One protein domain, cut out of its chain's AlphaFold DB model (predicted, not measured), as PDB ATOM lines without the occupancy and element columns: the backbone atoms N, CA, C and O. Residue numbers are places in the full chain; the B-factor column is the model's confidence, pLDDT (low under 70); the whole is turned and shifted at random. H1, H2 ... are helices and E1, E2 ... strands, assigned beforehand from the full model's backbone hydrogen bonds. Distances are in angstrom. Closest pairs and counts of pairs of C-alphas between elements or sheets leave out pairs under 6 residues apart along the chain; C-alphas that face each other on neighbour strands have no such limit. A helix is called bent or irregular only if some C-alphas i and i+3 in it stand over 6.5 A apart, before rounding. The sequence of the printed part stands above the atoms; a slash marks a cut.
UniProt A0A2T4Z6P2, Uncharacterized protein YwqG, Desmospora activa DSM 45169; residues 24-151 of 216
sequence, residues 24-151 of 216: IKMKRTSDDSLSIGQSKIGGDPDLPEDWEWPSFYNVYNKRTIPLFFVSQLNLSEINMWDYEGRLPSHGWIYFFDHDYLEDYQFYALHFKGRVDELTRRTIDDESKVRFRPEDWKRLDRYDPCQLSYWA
ATOM      1  N   ILE A  24      16.530  13.565 -66.907       92.25
ATOM      2  CA  ILE A  24      16.314  14.821 -66.194       92.25
ATOM      3  C   ILE A  24      15.072  14.699 -65.314       92.25
ATOM      4  O   ILE A  24      13.965  14.407 -65.777       92.25
ATOM      5  N   LYS A  25      15.257  14.989 -64.028       92.75
ATOM      6  CA  LYS A  25      14.185  15.256 -63.075       92.75
ATOM      7  C   LYS A  25      14.025  16.760 -62.905       92.75
ATOM      8  O   LYS A  25      14.994  17.458 -62.622       92.75
ATOM      9  N   MET A  26      12.792  17.229 -63.008       93.00
ATOM     10  CA  MET A  26      12.404  18.615 -62.795       93.00
ATOM     11  C   MET A  26      11.695  18.767 -61.452       93.00
ATOM     12  O   MET A  26      10.861  17.948 -61.047       93.00
ATOM     13  N   LYS A  27      12.008  19.856 -60.757       93.94
ATOM     14  CA  LYS A  27      11.302  20.283 -59.553       93.94
ATOM     15  C   LYS A  27      10.962  21.761 -59.681       93.94
ATOM     16  O   LYS A  27      11.872  22.586 -59.710       93.94
ATOM     17  N   ARG A  28       9.664  22.086 -59.707       94.94
ATOM     18  CA  ARG A  28       9.195  23.480 -59.683       94.94
ATOM     19  C   ARG A  28       9.810  24.232 -58.508       94.94
ATOM     20  O   ARG A  28       9.894  23.699 -57.397       94.94
ATOM     21  N   THR A  29      10.225  25.457 -58.774       95.44
ATOM     22  CA  THR A  29      10.908  26.337 -57.833       95.44
ATOM     23  C   THR A  29      10.620  27.803 -58.183       95.44
ATOM     24  O   THR A  29       9.715  28.073 -58.966       95.44
ATOM     25  N   SER A  30      11.336  28.754 -57.581       93.62
ATOM     26  CA  SER A  30      11.374  30.158 -58.020       93.62
ATOM     27  C   SER A  30      12.760  30.521 -58.544       93.62
ATOM     28  O   SER A  30      13.754  29.960 -58.079       93.62
ATOM     29  N   ASP A  31      12.861  31.492 -59.453       92.50
ATOM     30  CA  ASP A  31      14.171  31.971 -59.907       92.50
ATOM     31  C   ASP A  31      15.035  32.454 -58.738       92.50
ATOM     32  O   ASP A  31      16.198  32.071 -58.647       92.50
ATOM     33  N   ASP A  32      14.470  33.177 -57.769       93.62
ATOM     34  CA  ASP A  32      15.191  33.664 -56.578       93.62
ATOM     35  C   ASP A  32      15.879  32.558 -55.755       93.62
ATOM     36  O   ASP A  32      16.793  32.830 -54.979       93.62
ATOM     37  N   SER A  33      15.441  31.305 -55.901       95.75
ATOM     38  CA  SER A  33      16.048  30.148 -55.234       95.75
ATOM     39  C   SER A  33      17.204  29.507 -56.013       95.75
ATOM     40  O   SER A  33      17.915  28.665 -55.464       95.75
ATOM     41  N   LEU A  34      17.378  29.879 -57.284       96.88
ATOM     42  CA  LEU A  34      18.385  29.344 -58.194       96.88
ATOM     43  C   LEU A  34      19.584  30.285 -58.282       96.88
ATOM     44  O   LEU A  34      19.438  31.491 -58.505       96.88
ATOM     45  N   SER A  35      20.782  29.710 -58.183       97.81
ATOM     46  CA  SER A  35      22.022  30.466 -58.381       97.81
ATOM     47  C   SER A  35      22.148  30.926 -59.836       97.81
ATOM     48  O   SER A  35      21.644  30.265 -60.745       97.81
ATOM     49  N   ILE A  36      22.830  32.050 -60.065       98.06
ATOM     50  CA  ILE A  36      23.148  32.518 -61.422       98.06
ATOM     51  C   ILE A  36      23.945  31.441 -62.165       98.06
ATOM     52  O   ILE A  36      24.908  30.892 -61.626       98.06
ATOM     53  N   GLY A  37      23.527  31.130 -63.390       97.69
ATOM     54  CA  GLY A  37      24.157  30.113 -64.226       97.69
ATOM     55  C   GLY A  37      23.781  28.678 -63.846       97.69
ATOM     56  O   GLY A  37      24.380  27.741 -64.366       97.69
ATOM     57  N   GLN A  38      22.821  28.448 -62.952       98.12
ATOM     58  CA  GLN A  38      22.362  27.091 -62.648       98.12
ATOM     59  C   GLN A  38      21.494  26.532 -63.787       98.12
ATOM     60  O   GLN A  38      20.784  27.296 -64.448       98.12
ATOM     61  N   SER A  39      21.508  25.214 -64.023       97.56
ATOM     62  CA  SER A  39      20.601  24.630 -65.020       97.56
ATOM     63  C   SER A  39      19.135  24.741 -64.599       97.56
ATOM     64  O   SER A  39      18.775  24.451 -63.450       97.56
ATOM     65  N   LYS A  40      18.273  25.109 -65.549       96.88
ATOM     66  CA  LYS A  40      16.828  25.243 -65.346       96.88
ATOM     67  C   LYS A  40      16.031  25.096 -66.633       96.88
ATOM     68  O   LYS A  40      16.526  25.356 -67.725       96.88
ATOM     69  N   ILE A  41      14.771  24.712 -66.468       94.44
ATOM     70  CA  ILE A  41      13.728  24.837 -67.490       94.44
ATOM     71  C   ILE A  41      12.756  25.913 -67.015       94.44
ATOM     72  O   ILE A  41      12.353  25.883 -65.853       94.44
ATOM     73  N   GLY A  42      12.388  26.836 -67.900       92.25
ATOM     74  CA  GLY A  42      11.510  27.957 -67.583       92.25
ATOM     75  C   GLY A  42      12.113  29.012 -66.653       92.25
ATOM     76  O   GLY A  42      13.264  28.914 -66.228       92.25
ATOM     77  N   GLY A  43      11.307  30.021 -66.329       92.25
ATOM     78  CA  GLY A  43      11.726  31.224 -65.608       92.25
ATOM     79  C   GLY A  43      12.416  32.253 -66.501       92.25
ATOM     80  O   GLY A  43      12.142  32.337 -67.698       92.25
ATOM     81  N   ASP A  44      13.309  33.034 -65.902       93.19
ATOM     82  CA  ASP A  44      14.094  34.075 -66.567       93.19
ATOM     83  C   ASP A  44      15.557  33.614 -66.753       93.19
ATOM     84  O   ASP A  44      16.191  33.207 -65.776       93.19
ATOM     85  N   PRO A  45      16.141  33.650 -67.965       95.44
ATOM     86  CA  PRO A  45      17.502  33.169 -68.214       95.44
ATOM     87  C   PRO A  45      18.576  34.024 -67.534       95.44
ATOM     88  O   PRO A  45      18.389  35.214 -67.283       95.44
ATOM     89  N   ASP A  46      19.743  33.424 -67.301       97.25
ATOM     90  CA  ASP A  46      20.950  34.135 -66.887       97.25
ATOM     91  C   ASP A  46      21.860  34.319 -68.115       97.25
ATOM     92  O   ASP A  46      22.547  33.384 -68.526       97.25
ATOM     93  N   LEU A  47      21.842  35.505 -68.725       95.81
ATOM     94  CA  LEU A  47      22.551  35.809 -69.977       95.81
ATOM     95  C   LEU A  47      23.702  36.796 -69.739       95.81
ATOM     96  O   LEU A  47      23.641  37.572 -68.778       95.81
ATOM     97  N   PRO A  48      24.723  36.813 -70.614       94.88
ATOM     98  CA  PRO A  48      25.698  37.898 -70.655       94.88
ATOM     99  C   PRO A  48      25.023  39.264 -70.825       94.88
ATOM    100  O   PRO A  48      24.039  39.390 -71.556       94.88
ATOM    101  N   GLU A  49      25.535  40.292 -70.147       88.19
ATOM    102  CA  GLU A  49      24.926  41.634 -70.154       88.19
ATOM    103  C   GLU A  49      24.928  42.289 -71.547       88.19
ATOM    104  O   GLU A  49      24.049  43.090 -71.865       88.19
ATOM    105  N   ASP A  50      25.899  41.933 -72.384       89.19
ATOM    106  CA  ASP A  50      26.082  42.440 -73.742       89.19
ATOM    107  C   ASP A  50      25.282  41.671 -74.804       89.19
ATOM    108  O   ASP A  50      25.246  42.094 -75.962       89.19
ATOM    109  N   TRP A  51      24.615  40.572 -74.438       91.00
ATOM    110  CA  TRP A  51      23.790  39.809 -75.370       91.00
ATOM    111  C   TRP A  51      22.444  40.487 -75.627       91.00
ATOM    112  O   TRP A  51      21.702  40.844 -74.707       91.00
ATOM    113  N   GLU A  52      22.088  40.589 -76.909       88.12
ATOM    114  CA  GLU A  52      20.726  40.929 -77.306       88.12
ATOM    115  C   GLU A  52      19.783  39.753 -77.029       88.12
ATOM    116  O   GLU A  52      20.117  38.587 -77.254       88.12
ATOM    117  N   TRP A  53      18.571  40.059 -76.565       88.69
ATOM    118  CA  TRP A  53      17.554  39.030 -76.373       88.69
ATOM    119  C   TRP A  53      17.170  38.386 -77.717       88.69
ATOM    120  O   TRP A  53      16.815  39.112 -78.656       88.69
ATOM    121  N   PRO A  54      17.167  37.042 -77.825       86.81
ATOM    122  CA  PRO A  54      16.823  36.357 -79.067       86.81
ATOM    123  C   PRO A  54      15.451  36.762 -79.600       86.81
ATOM    124  O   PRO A  54      14.453  36.758 -78.880       86.81
ATOM    125  N   SER A  55      15.380  37.125 -80.878       84.50
ATOM    126  CA  SER A  55      14.146  37.593 -81.507       84.50
ATOM    127  C   SER A  55      14.145  37.321 -83.009       84.50
ATOM    128  O   SER A  55      15.198  37.147 -83.617       84.50
ATOM    129  N   PHE A  56      12.964  37.303 -83.627       80.62
ATOM    130  CA  PHE A  56      12.824  37.209 -85.082       80.62
ATOM    131  C   PHE A  56      11.966  38.346 -85.630       80.62
ATOM    132  O   PHE A  56      11.056  38.846 -84.969       80.62
ATOM    133  N   TYR A  57      12.229  38.763 -86.868       82.81
ATOM    134  CA  TYR A  57      11.402  39.760 -87.541       82.81
ATOM    135  C   TYR A  57      10.248  39.089 -88.288       82.81
ATOM    136  O   TYR A  57      10.445  38.380 -89.274       82.81
ATOM    137  N   ASN A  58       9.018  39.348 -87.852       78.19
ATOM    138  CA  ASN A  58       7.824  38.878 -88.533       78.19
ATOM    139  C   ASN A  58       7.440  39.856 -89.655       78.19
ATOM    140  O   ASN A  58       7.036  40.998 -89.427       78.19
ATOM    141  N   VAL A  59       7.555  39.382 -90.896       81.06
ATOM    142  CA  VAL A  59       7.319  40.187 -92.104       81.06
ATOM    143  C   VAL A  59       5.852  40.575 -92.305       81.06
ATOM    144  O   VAL A  59       5.578  41.625 -92.888       81.06
ATOM    145  N   TYR A  60       4.905  39.775 -91.805       78.75
ATOM    146  CA  TYR A  60       3.471  39.989 -92.016       78.75
ATOM    147  C   TYR A  60       2.936  41.147 -91.177       78.75
ATOM    148  O   TYR A  60       2.200  41.998 -91.672       78.75
ATOM    149  N   ASN A  61       3.325  41.200 -89.905       77.56
ATOM    150  CA  ASN A  61       2.953  42.280 -88.992       77.56
ATOM    151  C   ASN A  61       4.047  43.361 -88.870       77.56
ATOM    152  O   ASN A  61       3.841  44.335 -88.145       77.56
ATOM    153  N   LYS A  62       5.166  43.209 -89.600       83.56
ATOM    154  CA  LYS A  62       6.313  44.129 -89.660       83.56
ATOM    155  C   LYS A  62       6.869  44.485 -88.279       83.56
ATOM    156  O   LYS A  62       7.133  45.654 -87.997       83.56
ATOM    157  N   ARG A  63       7.006  43.486 -87.404       78.94
ATOM    158  CA  ARG A  63       7.524  43.674 -86.040       78.94
ATOM    159  C   ARG A  63       8.569  42.625 -85.692       78.94
ATOM    160  O   ARG A  63       8.452  41.474 -86.097       78.94
ATOM    161  N   THR A  64       9.539  43.017 -84.877       80.56
ATOM    162  CA  THR A  64      10.398  42.073 -84.158       80.56
ATOM    163  C   THR A  64       9.585  41.414 -83.050       80.56
ATOM    164  O   THR A  64       8.838  42.097 -82.353       80.56
ATOM    165  N   ILE A  65       9.688  40.098 -82.916       79.81
ATOM    166  CA  ILE A  65       9.024  39.294 -81.894       79.81
ATOM    167  C   ILE A  65      10.128  38.607 -81.083       79.81
ATOM    168  O   ILE A  65      10.907  37.853 -81.670       79.81
ATOM    169  N   PRO A  66      10.247  38.882 -79.773       83.44
ATOM    170  CA  PRO A  66      11.198  38.179 -78.919       83.44
ATOM    171  C   PRO A  66      10.804  36.705 -78.772       83.44
ATOM    172  O   PRO A  66       9.618  36.375 -78.738       83.44
ATOM    173  N   LEU A  67      11.807  35.837 -78.696       84.31
ATOM    174  CA  LEU A  67      11.633  34.411 -78.451       84.31
ATOM    175  C   LEU A  67      11.422  34.149 -76.958       84.31
ATOM    176  O   LEU A  67      11.886  34.908 -76.100       84.31
ATOM    177  N   PHE A  68      10.732  33.057 -76.655       84.62
ATOM    178  CA  PHE A  68      10.467  32.604 -75.300       84.62
ATOM    179  C   PHE A  68      11.624  31.766 -74.795       84.62
ATOM    180  O   PHE A  68      12.112  30.889 -75.499       84.62
ATOM    181  N   PHE A  69      12.051  32.022 -73.564       89.94
ATOM    182  CA  PHE A  69      13.045  31.182 -72.922       89.94
ATOM    183  C   PHE A  69      12.442  29.819 -72.565       89.94
ATOM    184  O   PHE A  69      11.402  29.742 -71.908       89.94
ATOM    185  N   VAL A  70      13.116  28.748 -72.982       91.06
ATOM    186  CA  VAL A  70      12.729  27.364 -72.687       91.06
ATOM    187  C   VAL A  70      13.615  26.792 -71.593       91.06
ATOM    188  O   VAL A  70      13.113  26.271 -70.597       91.06
ATOM    189  N   SER A  71      14.938  26.855 -71.765       93.69
ATOM    190  CA  SER A  71      15.867  26.262 -70.801       93.69
ATOM    191  C   SER A  71      17.286  26.797 -70.909       93.69
ATOM    192  O   SER A  71      17.715  27.273 -71.956       93.69
ATOM    193  N   GLN A  72      18.016  26.686 -69.804       96.38
ATOM    194  CA  GLN A  72      19.437  26.972 -69.671       96.38
ATOM    195  C   GLN A  72      20.078  25.726 -69.076       96.38
ATOM    196  O   GLN A  72      19.670  25.270 -68.009       96.38
ATOM    197  N   LEU A  73      21.080  25.179 -69.748       96.88
ATOM    198  CA  LEU A  73      21.819  24.004 -69.309       96.88
ATOM    199  C   LEU A  73      23.258  24.406 -69.020       96.88
ATOM    200  O   LEU A  73      23.983  24.790 -69.934       96.88
ATOM    201  N   ASN A  74      23.679  24.299 -67.763       97.50
ATOM    202  CA  ASN A  74      25.078  24.419 -67.384       97.50
ATOM    203  C   ASN A  74      25.772  23.082 -67.643       97.50
ATOM    204  O   ASN A  74      25.544  22.091 -66.946       97.50
ATOM    205  N   LEU A  75      26.647  23.057 -68.641       95.75
ATOM    206  CA  LEU A  75      27.299  21.831 -69.097       95.75
ATOM    207  C   LEU A  75      28.190  21.204 -68.020       95.75
ATOM    208  O   LEU A  75      28.336  19.983 -67.976       95.75
ATOM    209  N   SER A  76      28.699  22.009 -67.086       95.19
ATOM    210  CA  SER A  76      29.503  21.523 -65.958       95.19
ATOM    211  C   SER A  76      28.684  20.659 -64.985       95.19
ATOM    212  O   SER A  76      29.239  19.780 -64.330       95.19
ATOM    213  N   GLU A  77      27.368  20.886 -64.883       96.00
ATOM    214  CA  GLU A  77      26.460  20.092 -64.038       96.00
ATOM    215  C   GLU A  77      26.104  18.743 -64.682       96.00
ATOM    216  O   GLU A  77      25.816  17.766 -63.987       96.00
ATOM    217  N   ILE A  78      26.139  18.692 -66.015       94.12
ATOM    218  CA  ILE A  78      25.774  17.519 -66.815       94.12
ATOM    219  C   ILE A  78      26.988  16.622 -67.052       94.12
ATOM    220  O   ILE A  78      26.832  15.409 -67.125       94.12
ATOM    221  N   ASN A  79      28.196  17.191 -67.128       91.00
ATOM    222  CA  ASN A  79      29.407  16.481 -67.541       91.00
ATOM    223  C   ASN A  79      29.672  15.191 -66.742       91.00
ATOM    224  O   ASN A  79      30.054  14.181 -67.321       91.00
ATOM    225  N   MET A  80      29.385  15.177 -65.433       91.44
ATOM    226  CA  MET A  80      29.550  13.975 -64.600       91.44
ATOM    227  C   MET A  80      28.628  12.802 -64.993       91.44
ATOM    228  O   MET A  80      28.864  11.675 -64.567       91.44
ATOM    229  N   TRP A  81      27.582  13.074 -65.774       91.94
ATOM    230  CA  TRP A  81      26.618  12.112 -66.301       91.94
ATOM    231  C   TRP A  81      26.802  11.874 -67.803       91.94
ATOM    232  O   TRP A  81      26.167  10.982 -68.344       91.94
ATOM    233  N   ASP A  82      27.641  12.629 -68.507       89.12
ATOM    234  CA  ASP A  82      27.908  12.429 -69.932       89.12
ATOM    235  C   ASP A  82      29.124  11.512 -70.124       89.12
ATOM    236  O   ASP A  82      30.232  11.952 -70.425       89.12
ATOM    237  N   TYR A  83      28.928  10.209 -69.902       87.06
ATOM    238  CA  TYR A  83      30.019   9.227 -69.935       87.06
ATOM    239  C   TYR A  83      30.657   9.039 -71.311       87.06
ATOM    240  O   TYR A  83      31.783   8.550 -71.399       87.06
ATOM    241  N   GLU A  84      29.950   9.414 -72.371       86.25
ATOM    242  CA  GLU A  84      30.457   9.345 -73.737       86.25
ATOM    243  C   GLU A  84      31.152  10.643 -74.174       86.25
ATOM    244  O   GLU A  84      31.771  10.670 -75.236       86.25
ATOM    245  N   GLY A  85      31.098  11.701 -73.353       86.19
ATOM    246  CA  GLY A  85      31.756  12.978 -73.622       86.19
ATOM    247  C   GLY A  85      31.204  13.690 -74.855       86.19
ATOM    248  O   GLY A  85      31.973  14.265 -75.626       86.19
ATOM    249  N   ARG A  86      29.885  13.615 -75.068       87.25
ATOM    250  CA  ARG A  86      29.193  14.212 -76.220       87.25
ATOM    251  C   ARG A  86      29.100  15.738 -76.131       87.25
ATOM    252  O   ARG A  86      28.984  16.398 -77.159       87.25
ATOM    253  N   LEU A  87      29.126  16.305 -74.925       88.31
ATOM    254  CA  LEU A  87      29.013  17.740 -74.675       88.31
ATOM    255  C   LEU A  87      30.358  18.361 -74.273       88.31
ATOM    256  O   LEU A  87      31.206  17.703 -73.662       88.31
ATOM    257  N   PRO A  88      30.548  19.668 -74.537       90.44
ATOM    258  CA  PRO A  88      31.634  20.430 -73.932       90.44
ATOM    259  C   PRO A  88      31.651  20.290 -72.401       90.44
ATOM    260  O   PRO A  88      30.613  20.146 -71.759       90.44
ATOM    261  N   SER A  89      32.837  20.377 -71.794       90.69
ATOM    262  CA  SER A  89      32.997  20.167 -70.347       90.69
ATOM    263  C   SER A  89      32.512  21.318 -69.467       90.69
ATOM    264  O   SER A  89      32.353  21.139 -68.261       90.69
ATOM    265  N   HIS A  90      32.296  22.496 -70.049       94.44
ATOM    266  CA  HIS A  90      31.825  23.690 -69.360       94.44
ATOM    267  C   HIS A  90      31.091  24.620 -70.331       94.44
ATOM    268  O   HIS A  90      31.154  24.444 -71.548       94.44
ATOM    269  N   GLY A  91      30.456  25.652 -69.776       96.25
ATOM    270  CA  GLY A  91      29.659  26.621 -70.519       96.25
ATOM    271  C   GLY A  91      28.163  26.398 -70.331       96.25
ATOM    272  O   GLY A  91      27.736  25.562 -69.531       96.25
ATOM    273  N   TRP A  92      27.378  27.164 -71.078       97.50
ATOM    274  CA  TRP A  92      25.923  27.152 -71.020       97.50
ATOM    275  C   TRP A  92      25.328  27.012 -72.404       97.50
ATOM    276  O   TRP A  92      25.754  27.702 -73.328       97.50
ATOM    277  N   ILE A  93      24.317  26.161 -72.527       95.81
ATOM    278  CA  ILE A  93      23.443  26.135 -73.696       95.81
ATOM    279  C   ILE A  93      22.095  26.705 -73.283       95.81
ATOM    280  O   ILE A  93      21.518  26.280 -72.282       95.81
ATOM    281  N   TYR A  94      21.593  27.653 -74.058       94.88
ATOM    282  CA  TYR A  94      20.282  28.254 -73.869       94.88
ATOM    283  C   TYR A  94      19.387  27.855 -75.024       94.88
ATOM    284  O   TYR A  94      19.816  27.931 -76.170       94.88
ATOM    285  N   PHE A  95      18.151  27.487 -74.724       91.69
ATOM    286  CA  PHE A  95      17.127  27.196 -75.712       91.69
ATOM    287  C   PHE A  95      16.021  28.232 -75.617       91.69
ATOM    288  O   PHE A  95      15.497  28.510 -74.533       91.69
ATOM    289  N   PHE A  96      15.662  28.763 -76.775       88.44
ATOM    290  CA  PHE A  96      14.557  29.673 -76.978       88.44
ATOM    291  C   PHE A  96      13.625  29.120 -78.056       88.44
ATOM    292  O   PHE A  96      14.064  28.387 -78.940       88.44
ATOM    293  N   ASP A  97      12.349  29.475 -77.988       83.44
ATOM    294  CA  ASP A  97      11.321  28.991 -78.910       83.44
ATOM    295  C   ASP A  97      10.339  30.108 -79.297       83.44
ATOM    296  O   ASP A  97      10.334  31.198 -78.716       83.44
ATOM    297  N   HIS A  98       9.498  29.848 -80.291       76.56
ATOM    298  CA  HIS A  98       8.375  30.690 -80.670       76.56
ATOM    299  C   HIS A  98       7.134  29.844 -80.972       76.56
ATOM    300  O   HIS A  98       7.210  28.725 -81.463       76.56
ATOM    301  N   ASP A  99       5.961  30.458 -80.882       67.81
ATOM    302  CA  ASP A  99       4.716  29.825 -81.345       67.81
ATOM    303  C   ASP A  99       4.433  30.043 -82.849       67.81
ATOM    304  O   ASP A  99       3.368  29.667 -83.340       67.81
ATOM    305  N   TYR A 100       5.303  30.756 -83.578       61.78
ATOM    306  CA  TYR A 100       4.926  31.406 -84.844       61.78
ATOM    307  C   TYR A 100       5.538  30.839 -86.127       61.78
ATOM    308  O   TYR A 100       4.995  31.148 -87.190       61.78
ATOM    309  N   LEU A 101       6.649  30.102 -86.086       55.97
ATOM    310  CA  LEU A 101       7.155  29.422 -87.282       55.97
ATOM    311  C   LEU A 101       6.583  28.005 -87.312       55.97
ATOM    312  O   LEU A 101       6.516  27.323 -86.295       55.97
ATOM    313  N   GLU A 102       6.153  27.586 -88.499       55.22
ATOM    314  CA  GLU A 102       5.710  26.214 -88.780       55.22
ATOM    315  C   GLU A 102       6.891  25.223 -88.802       55.22
ATOM    316  O   GLU A 102       6.693  24.012 -88.893       55.22
ATOM    317  N   ASP A 103       8.113  25.744 -88.683       56.72
ATOM    318  CA  ASP A 103       9.348  24.986 -88.620       56.72
ATOM    319  C   ASP A 103       9.664  24.691 -87.145       56.72
ATOM    320  O   ASP A 103       9.880  25.607 -86.355       56.72
ATOM    321  N   TYR A 104       9.679  23.407 -86.770       56.72
ATOM    322  CA  TYR A 104       9.928  22.879 -85.414       56.72
ATOM    323  C   TYR A 104      11.379  23.082 -84.922       56.72
ATOM    324  O   TYR A 104      12.000  22.162 -84.386       56.72
ATOM    325  N   GLN A 105      11.968  24.250 -85.164       65.75
ATOM    326  CA  GLN A 105      13.349  24.557 -84.816       65.75
ATOM    327  C   GLN A 105      13.399  25.431 -83.566       65.75
ATOM    328  O   GLN A 105      12.922  26.561 -83.562       65.75
ATOM    329  N   PHE A 106      14.046  24.923 -82.520       72.06
ATOM    330  CA  PHE A 106      14.463  25.756 -81.398       72.06
ATOM    331  C   PHE A 106      15.564  26.718 -81.841       72.06
ATOM    332  O   PHE A 106      16.316  26.426 -82.767       72.06
ATOM    333  N   TYR A 107      15.710  27.833 -81.136       84.75
ATOM    334  CA  TYR A 107      16.862  28.717 -81.234       84.75
ATOM    335  C   TYR A 107      17.811  28.434 -80.069       84.75
ATOM    336  O   TYR A 107      17.465  28.680 -78.912       84.75
ATOM    337  N   ALA A 108      19.000  27.905 -80.364       89.75
ATOM    338  CA  ALA A 108      20.002  27.597 -79.354       89.75
ATOM    339  C   ALA A 108      21.149  28.614 -79.360       89.75
ATOM    340  O   ALA A 108      21.622  29.033 -80.415       89.75
ATOM    341  N   LEU A 109      21.623  28.976 -78.170       91.69
ATOM    342  CA  LEU A 109      22.824  29.784 -77.965       91.69
ATOM    343  C   LEU A 109      23.806  29.039 -77.072       91.69
ATOM    344  O   LEU A 109      23.398  28.356 -76.138       91.69
ATOM    345  N   HIS A 110      25.101  29.221 -77.319       94.12
ATOM    346  CA  HIS A 110      26.165  28.631 -76.514       94.12
ATOM    347  C   HIS A 110      27.080  29.725 -75.964       94.12
ATOM    348  O   HIS A 110      27.668  30.495 -76.719       94.12
ATOM    349  N   PHE A 111      27.229  29.768 -74.642       95.50
ATOM    350  CA  PHE A 111      28.122  30.688 -73.948       95.50
ATOM    351  C   PHE A 111      29.263  29.934 -73.262       95.50
ATOM    352  O   PHE A 111      29.033  29.007 -72.487       95.50
ATOM    353  N   LYS A 112      30.506  30.355 -73.523       95.50
ATOM    354  CA  LYS A 112      31.731  29.756 -72.957       95.50
ATOM    355  C   LYS A 112      32.450  30.659 -71.941       95.50
ATOM    356  O   LYS A 112      33.580  30.345 -71.572       95.50
ATOM    357  N   GLY A 113      31.849  31.783 -71.543       94.00
ATOM    358  CA  GLY A 113      32.460  32.744 -70.620       94.00
ATOM    359  C   GLY A 113      32.356  32.323 -69.155       94.00
ATOM    360  O   GLY A 113      32.331  31.132 -68.834       94.00
ATOM    361  N   ARG A 114      32.343  33.297 -68.243       95.69
ATOM    362  CA  ARG A 114      32.357  33.054 -66.793       95.69
ATOM    363  C   ARG A 114      31.006  33.367 -66.156       95.69
ATOM    364  O   ARG A 114      30.245  34.187 -66.650       95.69
ATOM    365  N   VAL A 115      30.725  32.737 -65.018       96.94
ATOM    366  CA  VAL A 115      29.453  32.927 -64.298       96.94
ATOM    367  C   VAL A 115      29.243  34.369 -63.815       96.94
ATOM    368  O   VAL A 115      28.107  34.808 -63.710       96.94
ATOM    369  N   ASP A 116      30.312  35.122 -63.548       96.56
ATOM    370  CA  ASP A 116      30.246  36.530 -63.130       96.56
ATOM    371  C   ASP A 116      29.976  37.502 -64.287       96.56
ATOM    372  O   ASP A 116      29.778  38.688 -64.047       96.56
ATOM    373  N   GLU A 117      29.952  37.010 -65.527       96.69
ATOM    374  CA  GLU A 117      29.493  37.756 -66.704       96.69
ATOM    375  C   GLU A 117      27.985  37.574 -66.935       96.69
ATOM    376  O   GLU A 117      27.395  38.294 -67.736       96.69
ATOM    377  N   LEU A 118      27.347  36.632 -66.229       97.25
ATOM    378  CA  LEU A 118      25.922  36.354 -66.352       97.25
ATOM    379  C   LEU A 118      25.103  37.223 -65.400       97.25
ATOM    380  O   LEU A 118      25.419  37.367 -64.219       97.25
ATOM    381  N   THR A 119      23.981  37.725 -65.902       96.06
ATOM    382  CA  THR A 119      22.956  38.404 -65.108       96.06
ATOM    383  C   THR A 119      21.601  37.779 -65.409       96.06
ATOM    384  O   THR A 119      21.337  37.392 -66.546       96.06
ATOM    385  N   ARG A 120      20.726  37.672 -64.403       95.25
ATOM    386  CA  ARG A 120      19.342  37.235 -64.623       95.25
ATOM    387  C   ARG A 120      18.570  38.313 -65.371       95.25
ATOM    388  O   ARG A 120      18.526  39.452 -64.915       95.25
ATOM    389  N   ARG A 121      17.980  37.956 -66.507       91.38
ATOM    390  CA  ARG A 121      17.372  38.899 -67.451       91.38
ATOM    391  C   ARG A 121      15.918  38.536 -67.658       91.38
ATOM    392  O   ARG A 121      15.618  37.402 -68.022       91.38
ATOM    393  N   THR A 122      15.025  39.496 -67.459       87.50
ATOM    394  CA  THR A 122      13.613  39.299 -67.777       87.50
ATOM    395  C   THR A 122      13.343  39.731 -69.211       87.50
ATOM    396  O   THR A 122      13.954  40.668 -69.728       87.50
ATOM    397  N   ILE A 123      12.381  39.079 -69.862       79.06
ATOM    398  CA  ILE A 123      11.956  39.491 -71.206       79.06
ATOM    399  C   ILE A 123      11.416  40.928 -71.225       79.06
ATOM    400  O   ILE A 123      11.480  41.593 -72.253       79.06
ATOM    401  N   ASP A 124      10.896  41.426 -70.102       76.00
ATOM    402  CA  ASP A 124      10.336  42.776 -69.995       76.00
ATOM    403  C   ASP A 124      11.423  43.853 -69.972       76.00
ATOM    404  O   ASP A 124      11.232  44.917 -70.560       76.00
ATOM    405  N   ASP A 125      12.568  43.562 -69.348       73.69
ATOM    406  CA  ASP A 125      13.723  44.465 -69.336       73.69
ATOM    407  C   ASP A 125      14.331  44.607 -70.740       73.69
ATOM    408  O   ASP A 125      14.781  45.686 -71.134       73.69
ATOM    409  N   GLU A 126      14.283  43.528 -71.524       70.06
ATOM    410  CA  GLU A 126      14.968  43.433 -72.815       70.06
ATOM    411  C   GLU A 126      14.082  43.689 -74.032       70.06
ATOM    412  O   GLU A 126      14.549  44.141 -75.087       70.06
ATOM    413  N   SER A 127      12.780  43.428 -73.924       63.62
ATOM    414  CA  SER A 127      11.865  43.619 -75.039       63.62
ATOM    415  C   SER A 127      11.541  45.104 -75.220       63.62
ATOM    416  O   SER A 127      10.604  45.674 -74.669       63.62
ATOM    417  N   LYS A 128      12.248  45.751 -76.156       61.56
ATOM    418  CA  LYS A 128      11.812  47.043 -76.738       61.56
ATOM    419  C   LYS A 128      10.478  46.929 -77.501       61.56
ATOM    420  O   LYS A 128       9.951  47.922 -78.009       61.56
ATOM    421  N   VAL A 129       9.943  45.715 -77.621       60.16
ATOM    422  CA  VAL A 129       8.717  45.363 -78.328       60.16
ATOM    423  C   VAL A 129       7.567  45.330 -77.327       60.16
ATOM    424  O   VAL A 129       7.562  44.534 -76.398       60.16
ATOM    425  N   ARG A 130       6.532  46.144 -77.549       57.41
ATOM    426  CA  ARG A 130       5.281  46.009 -76.795       57.41
ATOM    427  C   ARG A 130       4.569  44.731 -77.232       57.41
ATOM    428  O   ARG A 130       3.969  44.710 -78.312       57.41
ATOM    429  N   PHE A 131       4.610  43.696 -76.396       61.94
ATOM    430  CA  PHE A 131       3.684  42.573 -76.509       61.94
ATOM    431  C   PHE A 131       2.256  43.102 -76.575       61.94
ATOM    432  O   PHE A 131       1.877  44.025 -75.843       61.94
ATOM    433  N   ARG A 132       1.448  42.538 -77.470       62.25
ATOM    434  CA  ARG A 132       0.015  42.796 -77.407       62.25
ATOM    435  C   ARG A 132      -0.569  42.029 -76.218       62.25
ATOM    436  O   ARG A 132      -0.033  40.982 -75.855       62.25
ATOM    437  N   PRO A 133      -1.676  42.492 -75.617       60.47
ATOM    438  CA  PRO A 133      -2.331  41.771 -74.525       60.47
ATOM    439  C   PRO A 133      -2.649  40.300 -74.852       60.47
ATOM    440  O   PRO A 133      -2.638  39.451 -73.966       60.47
ATOM    441  N   GLU A 134      -2.920  39.982 -76.119       62.34
ATOM    442  CA  GLU A 134      -3.105  38.614 -76.611       62.34
ATOM    443  C   GLU A 134      -1.813  37.784 -76.678       62.34
ATOM    444  O   GLU A 134      -1.881  36.573 -76.477       62.34
ATOM    445  N   ASP A 135      -0.656  38.416 -76.897       63.34
ATOM    446  CA  ASP A 135       0.650  37.752 -76.843       63.34
ATOM    447  C   ASP A 135       0.966  37.368 -75.376       63.34
ATOM    448  O   ASP A 135       1.491  36.292 -75.105       63.34
ATOM    449  N   TRP A 136       0.528  38.186 -74.405       57.03
ATOM    450  CA  TRP A 136       0.717  37.933 -72.967       57.03
ATOM    451  C   TRP A 136      -0.055  36.721 -72.431       57.03
ATOM    452  O   TRP A 136       0.353  36.107 -71.454       57.03
ATOM    453  N   LYS A 137      -1.177  36.358 -73.066       54.31
ATOM    454  CA  LYS A 137      -1.941  35.146 -72.716       54.31
ATOM    455  C   LYS A 137      -1.296  33.853 -73.222       54.31
ATOM    456  O   LYS A 137      -1.785  32.786 -72.877       54.31
ATOM    457  N   ARG A 138      -0.288  33.962 -74.091       55.28
ATOM    458  CA  ARG A 138       0.474  32.838 -74.659       55.28
ATOM    459  C   ARG A 138       1.869  32.712 -74.061       55.28
ATOM    460  O   ARG A 138       2.439  31.633 -74.094       55.28
ATOM    461  N   LEU A 139       2.366  33.787 -73.449       53.62
ATOM    462  CA  LEU A 139       3.476  33.777 -72.498       53.62
ATOM    463  C   LEU A 139       3.061  33.067 -71.202       53.62
ATOM    464  O   LEU A 139       3.092  33.654 -70.118       53.62
ATOM    465  N   ASP A 140       2.691  31.793 -71.289       55.12
ATOM    466  CA  ASP A 140       2.835  30.920 -70.136       55.12
ATOM    467  C   ASP A 140       4.344  30.804 -69.917       55.12
ATOM    468  O   ASP A 140       5.013  29.958 -70.508       55.12
ATOM    469  N   ARG A 141       4.913  31.731 -69.126       65.56
ATOM    470  CA  ARG A 141       6.282  31.588 -68.632       65.56
ATOM    471  C   ARG A 141       6.321  30.210 -67.998       65.56
ATOM    472  O   ARG A 141       5.598  29.967 -67.031       65.56
ATOM    473  N   TYR A 142       7.095  29.299 -68.576       78.44
ATOM    474  CA  TYR A 142       7.262  27.987 -67.979       78.44
ATOM    475  C   TYR A 142       7.738  28.211 -66.544       78.44
ATOM    476  O   TYR A 142       8.716  28.929 -66.333       78.44
ATOM    477  N   ASP A 143       7.015  27.666 -65.563       87.81
ATOM    478  CA  ASP A 143       7.404  27.812 -64.162       87.81
ATOM    479  C   ASP A 143       8.853  27.323 -64.001       87.81
ATOM    480  O   ASP A 143       9.149  26.198 -64.431       87.81
ATOM    481  N   PRO A 144       9.747  28.110 -63.374       93.19
ATOM    482  CA  PRO A 144      11.138  27.725 -63.236       93.19
ATOM    483  C   PRO A 144      11.246  26.386 -62.514       93.19
ATOM    484  O   PRO A 144      10.670  26.161 -61.444       93.19
ATOM    485  N   CYS A 145      11.999  25.478 -63.113       95.38
ATOM    486  CA  CYS A 145      12.234  24.140 -62.617       95.38
ATOM    487  C   CYS A 145      13.730  23.916 -62.425       95.38
ATOM    488  O   CYS A 145      14.505  23.999 -63.377       95.38
ATOM    489  N   GLN A 146      14.122  23.559 -61.203       96.19
ATOM    490  CA  GLN A 146      15.463  23.060 -60.924       96.19
ATOM    491  C   GLN A 146      15.632  21.675 -61.553       96.19
ATOM    492  O   GLN A 146      14.723  20.839 -61.457       96.19
ATOM    493  N   LEU A 147      16.801  21.428 -62.145       95.75
ATOM    494  CA  LEU A 147      17.128  20.156 -62.782       95.75
ATOM    495  C   LEU A 147      18.007  19.277 -61.887       95.75
ATOM    496  O   LEU A 147      18.781  19.743 -61.051       95.75
ATOM    497  N   SER A 148      17.859  17.970 -62.045       94.12
ATOM    498  CA  SER A 148      18.734  16.958 -61.458       94.12
ATOM    499  C   SER A 148      18.863  15.796 -62.434       94.12
ATOM    500  O   SER A 148      17.889  15.444 -63.101       94.12
ATOM    501  N   TYR A 149      20.052  15.211 -62.514       93.69
ATOM    502  CA  TYR A 149      20.436  14.309 -63.596       93.69
ATOM    503  C   TYR A 149      20.724  12.897 -63.089       93.69
ATOM    504  O   TYR A 149      21.206  12.728 -61.970       93.69
ATOM    505  N   TRP A 150      20.432  11.898 -63.921       92.00
ATOM    506  CA  TRP A 150      20.749  10.493 -63.673       92.00
ATOM    507  C   TRP A 150      21.175   9.797 -64.961       92.00
ATOM    508  O   TRP A 150      20.578  10.005 -66.012       92.00
ATOM    509  N   ALA A 151      22.175   8.927 -64.854       90.75
ATOM    510  CA  ALA A 151      22.536   8.007 -65.922       90.75
ATOM    511  C   ALA A 151      21.397   7.009 -66.176       90.75
ATOM    512  O   ALA A 151      20.872   6.409 -65.234       90.75
TER     513      ALA A 151
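What this domain is: This is residues 24 to 151 of the 216 residues of the protein "Uncharacterized protein YwqG" of Desmospora activa DSM 45169 (UniProt A0A2T4Z6P2). A small three-stranded antiparallel sheet, order E5 - E6 - E7, makes the core of an elongated body; the hairpin E3 and E4 prolongs it at one end and H1 stands at the other. The strand pair E1 and E9 brings the two ends of the printed part together beside H1, the short pair E2 and E8 is set apart from it, and much of the rest is loop, with residues 39 to 42 running along E5. The 128 printed residues hold nine named strands and three named helices, in the order E1 E2 E3 E4 E5 H1 E6 E7 E8 H2 H3 E9; the class is mixed, helices and strands, with under half of the residues in named elements. The whole is compact, with a radius of gyration of the C-alphas of 15.3 A and spans of 47 by 30 by 28 A.

How they stand to each other: E1, residues 24 to 28, is the antiparallel neighbour of E9, residues 145 to 151, with N 25 and O 148 2.8 A apart. E2, residues 46 to 48, is antiparallel to E8, residues 118 to 120, with N 47 and O 119 at 2.9 A. E3, residues 55 to 58, and E4, residues 63 to 66, form a hairpin, with N 58 and O 63 at 2.8 A. E4 runs on into E5, residues 68 to 74, at 36 degrees. E6, residues 92 to 97, is the inner strand between E5 and E7, residues 107 to 111: N 73 and O 93 are 2.8 A apart, as are N 94 and O 109. E6 and E7 are a hairpin. H1, residues 75 to 81, is not on this sheet, but only just, with 4 pairs of C-alphas within 10 A. The closest C-alphas of H1 and E9, Trp 81 and Ala 151, are 5.8 A apart. H2, residues 123 to 126, and H3, residues 133 to 136, are apart. H1 has 1 of 3 O i to N i+4 pairs and 2 of 4 O i to N i+3 pairs within hydrogen-bond range; H2 and H3 are too short for an O i to N i+4 pair.

Where its parts are: E1 begins at C-alpha 24, (16.314, 14.821, -66.194), and is 13.0 A long. E5 spans 18.5 A, E6 16.7 A and E7 13.6 A. H1 spans 10.1 A and is only just irregular: C-alphas 77 and 80 are 6.9 A apart. E9 spans 19.4 A and ends at C-alpha 151, (22.536, 8.007, -65.922).

The domain as a whole: The two C-alphas farthest apart, Asn 61 and Tyr 83, are 46.8 A apart. The printed part has no cut, and E1 to E2, with 17 residues between them, is the long link. The mean pLDDT of the printed part is 85.1; residues 99 to 105 and 127 to 141 are under 70.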